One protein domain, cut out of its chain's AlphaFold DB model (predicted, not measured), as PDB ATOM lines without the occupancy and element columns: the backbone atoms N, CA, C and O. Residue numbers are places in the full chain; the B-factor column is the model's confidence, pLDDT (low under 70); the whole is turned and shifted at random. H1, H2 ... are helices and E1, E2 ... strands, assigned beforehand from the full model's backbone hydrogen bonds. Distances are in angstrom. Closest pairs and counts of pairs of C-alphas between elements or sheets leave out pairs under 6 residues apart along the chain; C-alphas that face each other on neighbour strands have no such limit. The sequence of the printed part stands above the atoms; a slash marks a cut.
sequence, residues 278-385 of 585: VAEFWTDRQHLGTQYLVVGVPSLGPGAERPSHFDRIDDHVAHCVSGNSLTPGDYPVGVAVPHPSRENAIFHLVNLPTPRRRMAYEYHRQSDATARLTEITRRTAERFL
ATOM      1  N   VAL A 278     162.855 208.459 168.067       95.38
ATOM      2  CA  VAL A 278     164.038 208.441 167.229       95.38
ATOM      3  C   VAL A 278     165.039 209.460 167.745       95.38
ATOM      4  O   VAL A 278     164.671 210.579 168.098       95.38
ATOM      5  N   ALA A 279     166.309 209.063 167.760       94.81
ATOM      6  CA  ALA A 279     167.434 209.973 167.882       94.81
ATOM      7  C   ALA A 279     168.132 210.082 166.522       94.81
ATOM      8  O   ALA A 279     168.716 209.117 166.023       94.81
ATOM      9  N   GLU A 280     168.050 211.256 165.909       95.62
ATOM     10  CA  GLU A 280     168.765 211.581 164.679       95.62
ATOM     11  C   GLU A 280     170.127 212.178 165.017       95.62
ATOM     12  O   GLU A 280     170.237 213.004 165.925       95.62
ATOM     13  N   PHE A 281     171.152 211.790 164.264       95.06
ATOM     14  CA  PHE A 281     172.507 212.311 164.389       95.06
ATOM     15  C   PHE A 281     172.867 213.142 163.157       95.06
ATOM     16  O   PHE A 281     172.787 212.656 162.022       95.06
ATOM     17  N   TRP A 282     173.283 214.382 163.400       96.62
ATOM     18  CA  TRP A 282     173.651 215.342 162.368       96.62
ATOM     19  C   TRP A 282     175.050 215.903 162.632       96.62
ATOM     20  O   TRP A 282     175.412 216.152 163.781       96.62
ATOM     21  N   THR A 283     175.825 216.110 161.572       95.62
ATOM     22  CA  THR A 283     177.150 216.754 161.604       95.62
ATOM     23  C   THR A 283     177.380 217.469 160.291       95.62
ATOM     24  O   THR A 283     176.911 217.017 159.247       95.62
ATOM     25  N   ASP A 284     178.066 218.598 160.350       94.06
ATOM     26  CA  ASP A 284     178.385 219.448 159.204       94.06
ATOM     27  C   ASP A 284     177.137 219.754 158.352       94.06
ATOM     28  O   ASP A 284     177.169 219.723 157.122       94.06
ATOM     29  N   ARG A 285     176.008 220.013 159.036       95.00
ATOM     30  CA  ARG A 285     174.669 220.263 158.460       95.00
ATOM     31  C   ARG A 285     174.075 219.088 157.660       95.00
ATOM     32  O   ARG A 285     173.103 219.262 156.927       95.00
ATOM     33  N   GLN A 286     174.606 217.875 157.818       94.75
ATOM     34  CA  GLN A 286     174.132 216.662 157.148       94.75
ATOM     35  C   GLN A 286     173.605 215.624 158.142       94.75
ATOM     36  O   GLN A 286     174.189 215.385 159.197       94.75
ATOM     37  N   HIS A 287     172.504 214.965 157.778       94.50
ATOM     38  CA  HIS A 287     171.957 213.836 158.528       94.50
ATOM     39  C   HIS A 287     172.760 212.567 158.222       94.50
ATOM     40  O   HIS A 287     172.752 212.096 157.084       94.50
ATOM     41  N   LEU A 288     173.424 211.997 159.231       92.94
ATOM     42  CA  LEU A 288     174.274 210.813 159.052       92.94
ATOM     43  C   LEU A 288     173.652 209.513 159.552       92.94
ATOM     44  O   LEU A 288     174.041 208.438 159.097       92.94
ATOM     45  N   GLY A 289     172.719 209.572 160.499       91.12
ATOM     46  CA  GLY A 289     172.200 208.348 161.094       91.12
ATOM     47  C   GLY A 289     170.958 208.541 161.939       91.12
ATOM     48  O   GLY A 289     170.688 209.614 162.472       91.12
ATOM     49  N   THR A 290     170.216 207.449 162.078       92.50
ATOM     50  CA  THR A 290     168.972 207.381 162.837       92.50
ATOM     51  C   THR A 290     169.036 206.181 163.770       92.50
ATOM     52  O   THR A 290     169.259 205.059 163.315       92.50
ATOM     53  N   GLN A 291     168.822 206.400 165.065       91.75
ATOM     54  CA  GLN A 291     168.634 205.331 166.038       91.75
ATOM     55  C   GLN A 291     167.158 205.262 166.435       91.75
ATOM     56  O   GLN A 291     166.610 206.227 166.966       91.75
ATOM     57  N   TYR A 292     166.530 204.113 166.192       92.81
ATOM     58  CA  TYR A 292     165.161 203.825 166.623       92.81
ATOM     59  C   TYR A 292     165.186 203.221 168.024       92.81
ATOM     60  O   TYR A 292     165.961 202.302 168.296       92.81
ATOM     61  N   LEU A 293     164.353 203.750 168.918       93.94
ATOM     62  CA  LEU A 293     164.310 203.360 170.323       93.94
ATOM     63  C   LEU A 293     162.861 203.131 170.749       93.94
ATOM     64  O   LEU A 293     161.989 203.952 170.469       93.94
ATOM     65  N   VAL A 294     162.612 202.028 171.450       95.50
ATOM     66  CA  VAL A 294     161.330 201.780 172.117       95.50
ATOM     67  C   VAL A 294     161.403 202.374 173.519       95.50
ATOM     68  O   VAL A 294     162.368 202.150 174.249       95.50
ATOM     69  N   VAL A 295     160.394 203.157 173.893       96.12
ATOM     70  CA  VAL A 295     160.358 203.841 175.190       96.12
ATOM     71  C   VAL A 295     160.092 202.815 176.293       96.12
ATOM     72  O   VAL A 295     159.218 201.961 176.159       96.12
ATOM     73  N   GLY A 296     160.863 202.882 177.379       95.19
ATOM     74  CA  GLY A 296     160.820 201.937 178.498       95.19
ATOM     75  C   GLY A 296     161.570 200.624 178.255       95.19
ATOM     76  O   GLY A 296     161.544 199.744 179.114       95.19
ATOM     77  N   VAL A 297     162.240 200.471 177.106       94.19
ATOM     78  CA  VAL A 297     163.001 199.265 176.760       94.19
ATOM     79  C   VAL A 297     164.462 199.639 176.492       94.19
ATOM     80  O   VAL A 297     164.748 200.339 175.518       94.19
ATOM     81  N   PRO A 298     165.418 199.189 177.324       92.50
ATOM     82  CA  PRO A 298     166.837 199.386 177.052       92.50
ATOM     83  C   PRO A 298     167.248 198.723 175.732       92.50
ATOM     84  O   PRO A 298     166.995 197.538 175.525       92.50
ATOM     85  N   SER A 299     167.921 199.473 174.858       87.62
ATOM     86  CA  SER A 299     168.383 198.984 173.556       87.62
ATOM     87  C   SER A 299     169.900 199.091 173.438       87.62
ATOM     88  O   SER A 299     170.476 200.166 173.619       87.62
ATOM     89  N   LEU A 300     170.561 197.970 173.139       86.62
ATOM     90  CA  LEU A 300     172.005 197.911 172.924       86.62
ATOM     91  C   LEU A 300     172.296 197.864 171.422       86.62
ATOM     92  O   LEU A 300     172.082 196.846 170.767       86.62
ATOM     93  N   GLY A 301     172.778 198.982 170.875       78.00
ATOM     94  CA  GLY A 301     173.200 199.046 169.477       78.00
ATOM     95  C   GLY A 301     174.471 198.220 169.219       78.00
ATOM     96  O   GLY A 301     175.269 198.023 170.141       78.00
ATOM     97  N   PRO A 302     174.711 197.763 167.976       76.19
ATOM     98  CA  PRO A 302     175.955 197.086 167.617       76.19
ATOM     99  C   PRO A 302     177.179 197.944 167.970       76.19
ATOM    100  O   PRO A 302     177.295 199.080 167.519       76.19
ATOM    101  N   GLY A 303     178.085 197.407 168.792       78.19
ATOM    102  CA  GLY A 303     179.302 198.107 169.222       78.19
ATOM    103  C   GLY A 303     179.106 199.184 170.298       78.19
ATOM    104  O   GLY A 303     180.073 199.862 170.634       78.19
ATOM    105  N   ALA A 304     177.899 199.353 170.848       81.44
ATOM    106  CA  ALA A 304     177.671 200.262 171.969       81.44
ATOM    107  C   ALA A 304     178.221 199.670 173.278       81.44
ATOM    108  O   ALA A 304     178.012 198.493 173.572       81.44
ATOM    109  N   GLU A 305     178.880 200.494 174.096       83.81
ATOM    110  CA  GLU A 305     179.392 200.058 175.403       83.81
ATOM    111  C   GLU A 305     178.269 199.909 176.437       83.81
ATOM    112  O   GLU A 305     178.381 199.140 177.392       83.81
ATOM    113  N   ARG A 306     177.184 200.677 176.269       86.31
ATOM    114  CA  ARG A 306     176.035 200.720 177.180       86.31
ATOM    115  C   ARG A 306     174.729 200.849 176.399       86.31
ATOM    116  O   ARG A 306     174.722 201.464 175.329       86.31
ATOM    117  N   PRO A 307     173.615 200.316 176.930       89.00
ATOM    118  CA  PRO A 307     172.321 200.461 176.288       89.00
ATOM    119  C   PRO A 307     171.832 201.912 176.349       89.00
ATOM    120  O   PRO A 307     171.947 202.586 177.378       89.00
ATOM    121  N   SER A 308     171.231 202.363 175.252       92.00
ATOM    122  CA  SER A 308     170.416 203.573 175.226       92.00
ATOM    123  C   SER A 308     169.038 203.243 175.798       92.00
ATOM    124  O   SER A 308     168.362 202.336 175.311       92.00
ATOM    125  N   HIS A 309     168.626 203.963 176.836       94.94
ATOM    126  CA  HIS A 309     167.358 203.773 177.524       94.94
ATOM    127  C   HIS A 309     166.720 205.124 177.850       94.94
ATOM    128  O   HIS A 309     167.291 205.943 178.576       94.94
ATOM    129  N   PHE A 310     165.513 205.310 177.323       96.38
ATOM    130  CA  PHE A 310     164.614 206.402 177.662       96.38
ATOM    131  C   PHE A 310     163.357 205.790 178.261       96.38
ATOM    132  O   PHE A 310     162.724 204.957 177.616       96.38
ATOM    133  N   ASP A 311     163.011 206.169 179.484       96.38
ATOM    134  CA  ASP A 311     161.851 205.622 180.197       96.38
ATOM    135  C   ASP A 311     160.562 206.414 179.919       96.38
ATOM    136  O   ASP A 311     159.470 205.850 179.975       96.38
ATOM    137  N   ARG A 312     160.678 207.702 179.568       96.25
ATOM    138  CA  ARG A 312     159.564 208.578 179.185       96.25
ATOM    139  C   ARG A 312     159.954 209.583 178.104       96.25
ATOM    140  O   ARG A 312     161.089 210.059 178.045       96.25
ATOM    141  N   ILE A 313     158.967 209.957 177.297       97.38
ATOM    142  CA  ILE A 313     159.061 211.022 176.298       97.38
ATOM    143  C   ILE A 313     157.680 211.639 176.039       97.38
ATOM    144  O   ILE A 313     156.669 210.937 176.045       97.38
ATOM    145  N   ASP A 314     157.651 212.945 175.792       96.44
ATOM    146  CA  ASP A 314     156.517 213.674 175.226       96.44
ATOM    147  C   ASP A 314     156.981 214.608 174.084       96.44
ATOM    148  O   ASP A 314     158.108 214.507 173.598       96.44
ATOM    149  N   ASP A 315     156.110 215.501 173.606       94.94
ATOM    150  CA  ASP A 315     156.427 216.424 172.501       94.94
ATOM    151  C   ASP A 315     157.395 217.560 172.897       94.94
ATOM    152  O   ASP A 315     157.759 218.390 172.060       94.94
ATOM    153  N   HIS A 316     157.841 217.606 174.153       95.69
ATOM    154  CA  HIS A 316     158.720 218.640 174.691       95.69
ATOM    155  C   HIS A 316     159.991 218.085 175.332       95.69
ATOM    156  O   HIS A 316     161.044 218.715 175.205       95.69
ATOM    157  N   VAL A 317     159.912 216.947 176.023       97.44
ATOM    158  CA  VAL A 317     160.992 216.398 176.846       97.44
ATOM    159  C   VAL A 317     161.096 214.881 176.689       97.44
ATOM    160  O   VAL A 317     160.100 214.165 176.726       97.44
ATOM    161  N   ALA A 318     162.327 214.387 176.579       97.62
ATOM    162  CA  ALA A 318     162.697 212.980 176.671       97.62
ATOM    163  C   ALA A 318     163.633 212.780 177.871       97.62
ATOM    164  O   ALA A 318     164.620 213.505 178.002       97.62
ATOM    165  N   HIS A 319     163.354 211.800 178.732       97.75
ATOM    166  CA  HIS A 319     164.219 211.480 179.870       97.75
ATOM    167  C   HIS A 319     165.165 210.335 179.512       97.75
ATOM    168  O   HIS A 319     164.732 209.209 179.273       97.75
ATOM    169  N   CYS A 320     166.462 210.625 179.456       96.44
ATOM    170  CA  CYS A 320     167.503 209.633 179.238       96.44
ATOM    171  C   CYS A 320     167.950 209.058 180.585       96.44
ATOM    172  O   CYS A 320     168.499 209.779 181.420       96.44
ATOM    173  N   VAL A 321     167.755 207.755 180.784       95.44
ATOM    174  CA  VAL A 321     168.221 207.032 181.980       95.44
ATOM    175  C   VAL A 321     169.659 206.557 181.785       95.44
ATOM    176  O   VAL A 321     170.493 206.650 182.685       95.44
ATOM    177  N   SER A 322     169.960 206.053 180.589       92.50
ATOM    178  CA  SER A 322     171.307 205.678 180.167       92.50
ATOM    179  C   SER A 322     171.462 205.894 178.668       92.50
ATOM    180  O   SER A 322     170.522 205.699 177.901       92.50
ATOM    181  N   GLY A 323     172.655 206.273 178.227       85.44
ATOM    182  CA  GLY A 323     172.946 206.474 176.816       85.44
ATOM    183  C   GLY A 323     174.415 206.237 176.522       85.44
ATOM    184  O   GLY A 323     175.276 206.463 177.373       85.44
ATOM    185  N   ASN A 324     174.698 205.763 175.309       81.69
ATOM    186  CA  ASN A 324     176.070 205.667 174.811       81.69
ATOM    187  C   ASN A 324     176.624 207.053 174.439       81.69
ATOM    188  O   ASN A 324     177.789 207.341 174.686       81.69
ATOM    189  N   SER A 325     175.773 207.913 173.866       84.38
ATOM    190  CA  SER A 325     176.168 209.243 173.379       84.38
ATOM    191  C   SER A 325     175.532 210.403 174.141       84.38
ATOM    192  O   SER A 325     176.090 211.490 174.129       84.38
ATOM    193  N   LEU A 326     174.384 210.197 174.790       87.75
ATOM    194  CA  LEU A 326     173.745 211.185 175.661       87.75
ATOM    195  C   LEU A 326     173.964 210.785 177.121       87.75
ATOM    196  O   LEU A 326     173.895 209.605 177.468       87.75
ATOM    197  N   THR A 327     174.253 211.767 177.968       90.44
ATOM    198  CA  THR A 327     174.365 211.565 179.416       90.44
ATOM    199  C   THR A 327     172.978 211.421 180.043       90.44
ATOM    200  O   THR A 327     172.012 211.916 179.477       90.44
ATOM    201  N   PRO A 328     172.830 210.798 181.220       94.25
ATOM    202  CA  PRO A 328     171.535 210.763 181.894       94.25
ATOM    203  C   PRO A 328     170.984 212.173 182.166       94.25
ATOM    204  O   PRO A 328     171.734 213.053 182.596       94.25
ATOM    205  N   GLY A 329     169.688 212.390 181.929       95.81
ATOM    206  CA  GLY A 329     169.039 213.692 182.107       95.81
ATOM    207  C   GLY A 329     167.843 213.939 181.186       95.81
ATOM    208  O   GLY A 329     167.477 213.098 180.368       95.81
ATOM    209  N   ASP A 330     167.232 215.116 181.333       96.88
ATOM    210  CA  ASP A 330     166.118 215.566 180.494       96.88
ATOM    211  C   ASP A 330     166.634 216.310 179.255       96.88
ATOM    212  O   ASP A 330     167.380 217.288 179.355       96.88
ATOM    213  N   TYR A 331     166.183 215.870 178.083       96.69
ATOM    214  CA  TYR A 331     166.527 216.448 176.790       96.69
ATOM    215  C   TYR A 331     165.296 216.997 176.089       96.69
ATOM    216  O   TYR A 331     164.220 216.413 176.187       96.69
ATOM    217  N   PRO A 332     165.430 218.102 175.349       96.94
ATOM    218  CA  PRO A 332     164.318 218.638 174.594       96.94
ATOM    219  C   PRO A 332     164.021 217.809 173.342       96.94
ATOM    220  O   PRO A 332     164.922 217.255 172.714       96.94
ATOM    221  N   VAL A 333     162.750 217.783 172.960       97.56
ATOM    222  CA  VAL A 333     162.248 217.086 171.769       97.56
ATOM    223  C   VAL A 333     161.933 218.098 170.668       97.56
ATOM    224  O   VAL A 333     161.485 219.212 170.939       97.56
ATOM    225  N   GLY A 334     162.186 217.727 169.411       96.56
ATOM    226  CA  GLY A 334     161.858 218.543 168.240       96.56
ATOM    227  C   GLY A 334     162.771 219.752 168.004       96.56
ATOM    228  O   GLY A 334     162.399 220.650 167.251       96.56
ATOM    229  N   VAL A 335     163.929 219.809 168.668       97.69
ATOM    230  CA  VAL A 335     164.948 220.865 168.531       97.69
ATOM    231  C   VAL A 335     166.347 220.252 168.519       97.69
ATOM    232  O   VAL A 335     166.525 219.096 168.906       97.69
ATOM    233  N   ALA A 336     167.345 221.031 168.108       97.81
ATOM    234  CA  ALA A 336     168.740 220.621 168.152       97.81
ATOM    235  C   ALA A 336     169.255 220.528 169.600       97.81
ATOM    236  O   ALA A 336     169.019 221.414 170.430       97.81
ATOM    237  N   VAL A 337     169.985 219.452 169.881       97.19
ATOM    238  CA  VAL A 337     170.669 219.175 171.147       97.19
ATOM    239  C   VAL A 337     172.168 219.063 170.867       97.19
ATOM    240  O   VAL A 337     172.549 218.209 170.063       97.19
ATOM    241  N   PRO A 338     173.034 219.856 171.522       95.94
ATOM    242  CA  PRO A 338     174.477 219.742 171.331       95.94
ATOM    243  C   PRO A 338     174.982 218.342 171.696       95.94
ATOM    244  O   PRO A 338     174.599 217.789 172.732       95.94
ATOM    245  N   HIS A 339     175.867 217.767 170.879       93.25
ATOM    246  CA  HIS A 339     176.526 216.516 171.239       93.25
ATOM    247  C   HIS A 339     177.514 216.760 172.399       93.25
ATOM    248  O   HIS A 339     178.324 217.685 172.326       93.25
ATOM    249  N   PRO A 340     177.527 215.933 173.463       88.06
ATOM    250  CA  PRO A 340     178.278 216.248 174.686       88.06
ATOM    251  C   PRO A 340     179.802 216.258 174.516       88.06
ATOM    252  O   PRO A 340     180.498 216.875 175.314       88.06
ATOM    253  N   SER A 341     180.330 215.568 173.501       87.69
ATOM    254  CA  SER A 341     181.777 215.476 173.241       87.69
ATOM    255  C   SER A 341     182.225 215.885 171.835       87.69
ATOM    256  O   SER A 341     183.416 215.815 171.543       87.69
ATOM    257  N   ARG A 342     181.306 216.274 170.941       90.69
ATOM    258  CA  ARG A 342     181.623 216.594 169.538       90.69
ATOM    259  C   ARG A 342     180.998 217.930 169.179       90.69
ATOM    260  O   ARG A 342     179.789 218.029 169.043       90.69
ATOM    261  N   GLU A 343     181.831 218.947 169.030       89.75
ATOM    262  CA  GLU A 343     181.380 220.322 168.797       89.75
ATOM    263  C   GLU A 343     180.665 220.501 167.451       89.75
ATOM    264  O   GLU A 343     179.732 221.289 167.345       89.75
ATOM    265  N   ASN A 344     181.052 219.718 166.442       91.06
ATOM    266  CA  ASN A 344     180.458 219.758 165.111       91.06
ATOM    267  C   ASN A 344     179.252 218.820 164.943       91.06
ATOM    268  O   ASN A 344     178.882 218.506 163.818       91.06
ATOM    269  N   ALA A 345     178.644 218.344 166.031       94.81
ATOM    270  CA  ALA A 345     177.542 217.399 165.940       94.81
ATOM    271  C   ALA A 345     176.372 217.752 166.854       94.81
ATOM    272  O   ALA A 345     176.538 218.278 167.958       94.81
ATOM    273  N   ILE A 346     175.175 217.389 166.399       97.31
ATOM    274  CA  ILE A 346     173.928 217.570 167.138       97.31
ATOM    275  C   ILE A 346     173.100 216.294 167.124       97.31
ATOM    276  O   ILE A 346     173.157 215.489 166.189       97.31
ATOM    277  N   PHE A 347     172.286 216.145 168.161       97.06
ATOM    278  CA  PHE A 347     171.162 215.227 168.168       97.06
ATOM    279  C   PHE A 347     169.860 215.979 167.913       97.06
ATOM    280  O   PHE A 347     169.690 217.121 168.336       97.06
ATOM    281  N   HIS A 348     168.918 215.306 167.266       97.38
ATOM    282  CA  HIS A 348     167.532 215.746 167.174       97.38
ATOM    283  C   HIS A 348     166.629 214.587 167.603       97.38
ATOM    284  O   HIS A 348     166.663 213.505 167.015       97.38
ATOM    285  N   LEU A 349     165.878 214.790 168.687       97.38
ATOM    286  CA  LEU A 349     165.003 213.772 169.265       97.38
ATOM    287  C   LEU A 349     163.575 213.955 168.751       97.38
ATOM    288  O   LEU A 349     163.026 215.054 168.834       97.38
ATOM    289  N   VAL A 350     162.964 212.875 168.267       97.00
ATOM    290  CA  VAL A 350     161.610 212.872 167.698       97.00
ATOM    291  C   VAL A 350     160.722 211.916 168.486       97.00
ATOM    292  O   VAL A 350     161.021 210.726 168.591       97.00
ATOM    293  N   ASN A 351     159.614 212.431 169.022       97.44
ATOM    294  CA  ASN A 351     158.619 211.636 169.734       97.44
ATOM    295  C   ASN A 351     157.676 210.912 168.760       97.44
ATOM    296  O   ASN A 351     156.966 211.554 167.977       97.44
ATOM    297  N   LEU A 352     157.626 209.579 168.842       96.81
ATOM    298  CA  LEU A 352     156.807 208.711 167.991       96.81
ATOM    299  C   LEU A 352     155.860 207.843 168.852       96.81
ATOM    300  O   LEU A 352     155.983 206.617 168.882       96.81
ATOM    301  N   PRO A 353     154.894 208.463 169.560       95.44
ATOM    302  CA  PRO A 353     154.080 207.801 170.579       95.44
ATOM    303  C   PRO A 353     153.034 206.834 170.012       95.44
ATOM    304  O   PRO A 353     152.509 206.015 170.760       95.44
ATOM    305  N   THR A 354     152.708 206.928 168.718       95.88
ATOM    306  CA  THR A 354     151.686 206.096 168.064       95.88
ATOM    307  C   THR A 354     152.219 205.463 166.775       95.88
ATOM    308  O   THR A 354     153.128 206.030 166.148       95.88
ATOM    309  N   PRO A 355     151.636 204.336 166.313       96.94
ATOM    310  CA  PRO A 355     152.024 203.717 165.044       96.94
ATOM    311  C   PRO A 355     151.911 204.689 163.868       96.94
ATOM    312  O   PRO A 355     152.796 204.732 163.012       96.94
ATOM    313  N   ARG A 356     150.869 205.535 163.860       96.44
ATOM    314  CA  ARG A 356     150.690 206.597 162.861       96.44
ATOM    315  C   ARG A 356     151.915 207.499 162.764       96.44
ATOM    316  O   ARG A 356     152.430 207.703 161.668       96.44
ATOM    317  N   ARG A 357     152.393 208.030 163.897       95.31
ATOM    318  CA  ARG A 357     153.559 208.927 163.919       95.31
ATOM    319  C   ARG A 357     154.839 208.201 163.497       95.31
ATOM    320  O   ARG A 357     155.623 208.791 162.761       95.31
ATOM    321  N   ARG A 358     155.026 206.925 163.864       95.44
ATOM    322  CA  ARG A 358     156.156 206.106 163.368       95.44
ATOM    323  C   ARG A 358     156.129 205.934 161.853       95.44
ATOM    324  O   ARG A 358     157.141 206.156 161.200       95.44
ATOM    325  N   MET A 359     154.975 205.588 161.285       96.00
ATOM    326  CA  MET A 359     154.833 205.453 159.834       96.00
ATOM    327  C   MET A 359     155.017 206.797 159.117       96.00
ATOM    328  O   MET A 359     155.696 206.855 158.095       96.00
ATOM    329  N   ALA A 360     154.460 207.887 159.657       94.62
ATOM    330  CA  ALA A 360     154.643 209.234 159.114       94.62
ATOM    331  C   ALA A 360     156.125 209.648 159.109       94.62
ATOM    332  O   ALA A 360     156.601 210.251 158.145       94.62
ATOM    333  N   TYR A 361     156.864 209.285 160.162       94.50
ATOM    334  CA  TYR A 361     158.287 209.575 160.277       94.50
ATOM    335  C   TYR A 361     159.114 208.941 159.154       94.50
ATOM    336  O   TYR A 361     160.013 209.602 158.644       94.50
ATOM    337  N   GLU A 362     158.798 207.727 158.687       92.06
ATOM    338  CA  GLU A 362     159.535 207.125 157.564       92.06
ATOM    339  C   GLU A 362     159.425 207.941 156.273       92.06
ATOM    340  O   GLU A 362     160.414 208.099 155.555       92.06
ATOM    341  N   TYR A 363     158.256 208.529 156.006       90.75
ATOM    342  CA  TYR A 363     158.087 209.447 154.879       90.75
ATOM    343  C   TYR A 363     158.815 210.766 155.110       90.75
ATOM    344  O   TYR A 363     159.477 211.278 154.208       90.75
ATOM    345  N   HIS A 364     158.732 211.303 156.328       87.38
ATOM    346  CA  HIS A 364     159.425 212.533 156.682       87.38
ATOM    347  C   HIS A 364     160.947 212.379 156.564       87.38
ATOM    348  O   HIS A 364     161.610 213.240 155.995       87.38
ATOM    349  N   ARG A 365     161.518 211.258 157.007       87.50
ATOM    350  CA  ARG A 365     162.957 210.980 156.929       87.50
ATOM    351  C   ARG A 365     163.475 210.955 155.490       87.50
ATOM    352  O   ARG A 365     164.604 211.376 155.259       87.50
ATOM    353  N   GLN A 366     162.656 210.484 154.548       84.88
ATOM    354  CA  GLN A 366     162.960 210.443 153.112       84.88
ATOM    355  C   GLN A 366     162.794 211.800 152.408       84.88
ATOM    356  O   GLN A 366     163.154 211.925 151.239       84.88
ATOM    357  N   SER A 367     162.228 212.803 153.087       77.50
ATOM    358  CA  SER A 367     162.093 214.158 152.548       77.50
ATOM    359  C   SER A 367     163.432 214.909 152.514       77.50
ATOM    360  O   SER A 367     164.454 214.417 152.995       77.50
ATOM    361  N   ASP A 368     163.425 216.106 151.924       84.50
ATOM    362  CA  ASP A 368     164.602 216.968 151.799       84.50
ATOM    363  C   ASP A 368     165.252 217.248 153.168       84.50
ATOM    364  O   ASP A 368     164.665 217.885 154.049       84.50
ATOM    365  N   ALA A 369     166.489 216.771 153.332       90.00
ATOM    366  CA  ALA A 369     167.274 216.948 154.548       90.00
ATOM    367  C   ALA A 369     167.522 218.430 154.871       90.00
ATOM    368  O   ALA A 369     167.564 218.789 156.046       90.00
ATOM    369  N   THR A 370     167.614 219.289 153.850       90.81
ATOM    370  CA  THR A 370     167.779 220.739 154.019       90.81
ATOM    371  C   THR A 370     166.545 221.324 154.688       90.81
ATOM    372  O   THR A 370     166.649 221.937 155.745       90.81
ATOM    373  N   ALA A 371     165.357 221.041 154.146       90.75
ATOM    374  CA  ALA A 371     164.094 221.511 154.712       90.75
ATOM    375  C   ALA A 371     163.890 221.037 156.161       90.75
ATOM    376  O   ALA A 371     163.376 221.783 156.998       90.75
ATOM    377  N   ARG A 372     164.325 219.811 156.477       93.31
ATOM    378  CA  ARG A 372     164.318 219.288 157.850       93.31
ATOM    379  C   ARG A 372     165.255 220.063 158.768       93.31
ATOM    380  O   ARG A 372     164.831 220.451 159.853       93.31
ATOM    381  N   LEU A 373     166.490 220.327 158.342       96.38
ATOM    382  CA  LEU A 373     167.437 221.115 159.130       96.38
ATOM    383  C   LEU A 373     166.937 222.548 159.356       96.38
ATOM    384  O   LEU A 373     167.040 223.058 160.474       96.38
ATOM    385  N   THR A 374     166.344 223.178 158.340       95.94
ATOM    386  CA  THR A 374     165.717 224.501 158.453       95.94
ATOM    387  C   THR A 374     164.610 224.490 159.515       95.94
ATOM    388  O   THR A 374     164.581 225.353 160.392       95.94
ATOM    389  N   GLU A 375     163.736 223.478 159.514       95.19
ATOM    390  CA  GLU A 375     162.668 223.329 160.511       95.19
ATOM    391  C   GLU A 375     163.209 223.092 161.933       95.19
ATOM    392  O   GLU A 375     162.744 223.725 162.887       95.19
ATOM    393  N   ILE A 376     164.226 222.235 162.082       97.44
ATOM    394  CA  ILE A 376     164.922 222.007 163.358       97.44
ATOM    395  C   ILE A 376     165.520 223.322 163.868       97.44
ATOM    396  O   ILE A 376     165.351 223.677 165.038       97.44
ATOM    397  N   THR A 377     166.185 224.074 162.991       98.38
ATOM    398  CA  THR A 377     166.826 225.353 163.322       98.38
ATOM    399  C   THR A 377     165.797 226.380 163.771       98.38
ATOM    400  O   THR A 377     165.970 227.001 164.820       98.38
ATOM    401  N   ARG A 378     164.685 226.501 163.041       98.19
ATOM    402  CA  ARG A 378     163.582 227.406 163.374       98.19
ATOM    403  C   ARG A 378     163.028 227.133 164.773       98.19
ATOM    404  O   ARG A 378     162.989 228.043 165.600       98.19
ATOM    405  N   ARG A 379     162.674 225.877 165.078       97.81
ATOM    406  CA  ARG A 379     162.168 225.488 166.410       97.81
ATOM    407  C   ARG A 379     163.203 225.713 167.510       97.81
ATOM    408  O   ARG A 379     162.858 226.139 168.612       97.81
ATOM    409  N   THR A 380     164.476 225.452 167.215       98.25
ATOM    410  CA  THR A 380     165.591 225.671 168.150       98.25
ATOM    411  C   THR A 380     165.730 227.154 168.496       98.25
ATOM    412  O   THR A 380     165.744 227.510 169.676       98.25
ATOM    413  N   ALA A 381     165.743 228.026 167.486       97.31
ATOM    414  CA  ALA A 381     165.817 229.474 167.652       97.31
ATOM    415  C   ALA A 381     164.604 230.029 168.420       97.31
ATOM    416  O   ALA A 381     164.770 230.796 169.370       97.31
ATOM    417  N   GLU A 382     163.386 229.604 168.066       96.25
ATOM    418  CA  GLU A 382     162.150 229.979 168.769       96.25
ATOM    419  C   GLU A 382     162.202 229.584 170.248       96.25
ATOM    420  O   GLU A 382     161.925 230.404 171.131       96.25
ATOM    421  N   ARG A 383     162.632 228.352 170.539       95.69
ATOM    422  CA  ARG A 383     162.790 227.866 171.910       95.69
ATOM    423  C   ARG A 383     163.809 228.698 172.681       95.69
ATOM    424  O   ARG A 383     163.512 229.121 173.798       95.69
ATOM    425  N   PHE A 384     164.984 228.960 172.114       95.62
ATOM    426  CA  PHE A 384     166.017 229.762 172.773       95.62
ATOM    427  C   PHE A 384     165.560 231.195 173.055       95.62
ATOM    428  O   PHE A 384     165.711 231.665 174.184       95.62
ATOM    429  N   LEU A 385     164.901 231.850 172.095       93.44
ATOM    430  CA  LEU A 385     164.326 233.183 172.299       93.44
ATOM    431  C   LEU A 385     163.241 233.180 173.388       93.44
ATOM    432  O   LEU A 385     163.198 234.087 174.220       93.44
TER     433      LEU A 385
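What this domain is: This is residues 278 to 385 of the 585 residues of an uncharacterized protein of Pirellulales bacterium (UniProt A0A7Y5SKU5). Two sheets lie face to face as a sandwich with crossed strands: a strongly twisted sheet of E2, E1, E7 and E6, with the smaller sheet E3, E4, E5 over one face and the helices H1 and H2 over the other. A long loop, residues 295 to 308, runs between the sheets at the rim of the domain. The printed part has 108 residues, with seven named strands followed by two named helices; both sheets, in the orders E2 E1 E7 E6 and E3 E4 E5, are antiparallel, and the class is mixed, helices and strands. The whole is compact and rounded, with a radius of gyration of the C-alphas of 13.3 A and spans of 34 by 32 by 28 A.

Where its parts are: Find C-alpha 278 at (164.038, 208.441, 167.229), where E1, residues 278 to 283, begins. E2, residues 286 to 294, then runs 24.7 A to C-alpha 294 at (161.330, 201.780, 172.117). Next come E3, residues 309 to 313, E4, residues 317 to 322, E5, residues 329 to 332, and E6, residues 336 to 338. E7, residues 345 to 352, spans 22.6 A. H1, residues 355 to 365, measures 15.4 A, and H2, residues 369 to 385, runs 24.2 A to C-alpha 385 at (164.326, 233.183, 172.299).

How they stand to each other: Start at the larger sheet, where E1 and E2 form a hairpin, with N 281 and O 289 2.9 A apart. Beside E1 lies E7, antiparallel at 159 degrees, with N 280 and O 348 2.9 A apart. E6 and E7 form another hairpin; look at N 337 and O 347, 2.8 A apart. E3, E4 and E5 make a meander, each strand the antiparallel neighbour of the one before, with N 319 and O 312 2.9 A apart and N 318 and O 331 2.8 A apart. Between the two sheets, whose strands stand at 84 degrees, the C-alphas of Pro 332 and Leu 349, the closest of E5 and E7, are 7.2 A apart. H1 is on the larger sheet at a height of 9.2 A and runs along E7, at 6 degrees on the local plane. H2 is on the same face at a height of 9.3 A, and its closest C-alpha pair with E6 is Ala 336 and Thr 380, 6.0 A apart. H1 and H2 meet only through their link. In H2 every O i to N i+4 pair is within hydrogen-bond range, in H1 6 of 7.

The domain as a whole: The farthest C-alphas, those of Gly 303 and Leu 385, are 38.3 A apart. The printed part has no cut, and its one long link joins E2 to E3 over 14 residues. Mean pLDDT of the printed part is 93.1, and no printed residue is under 70.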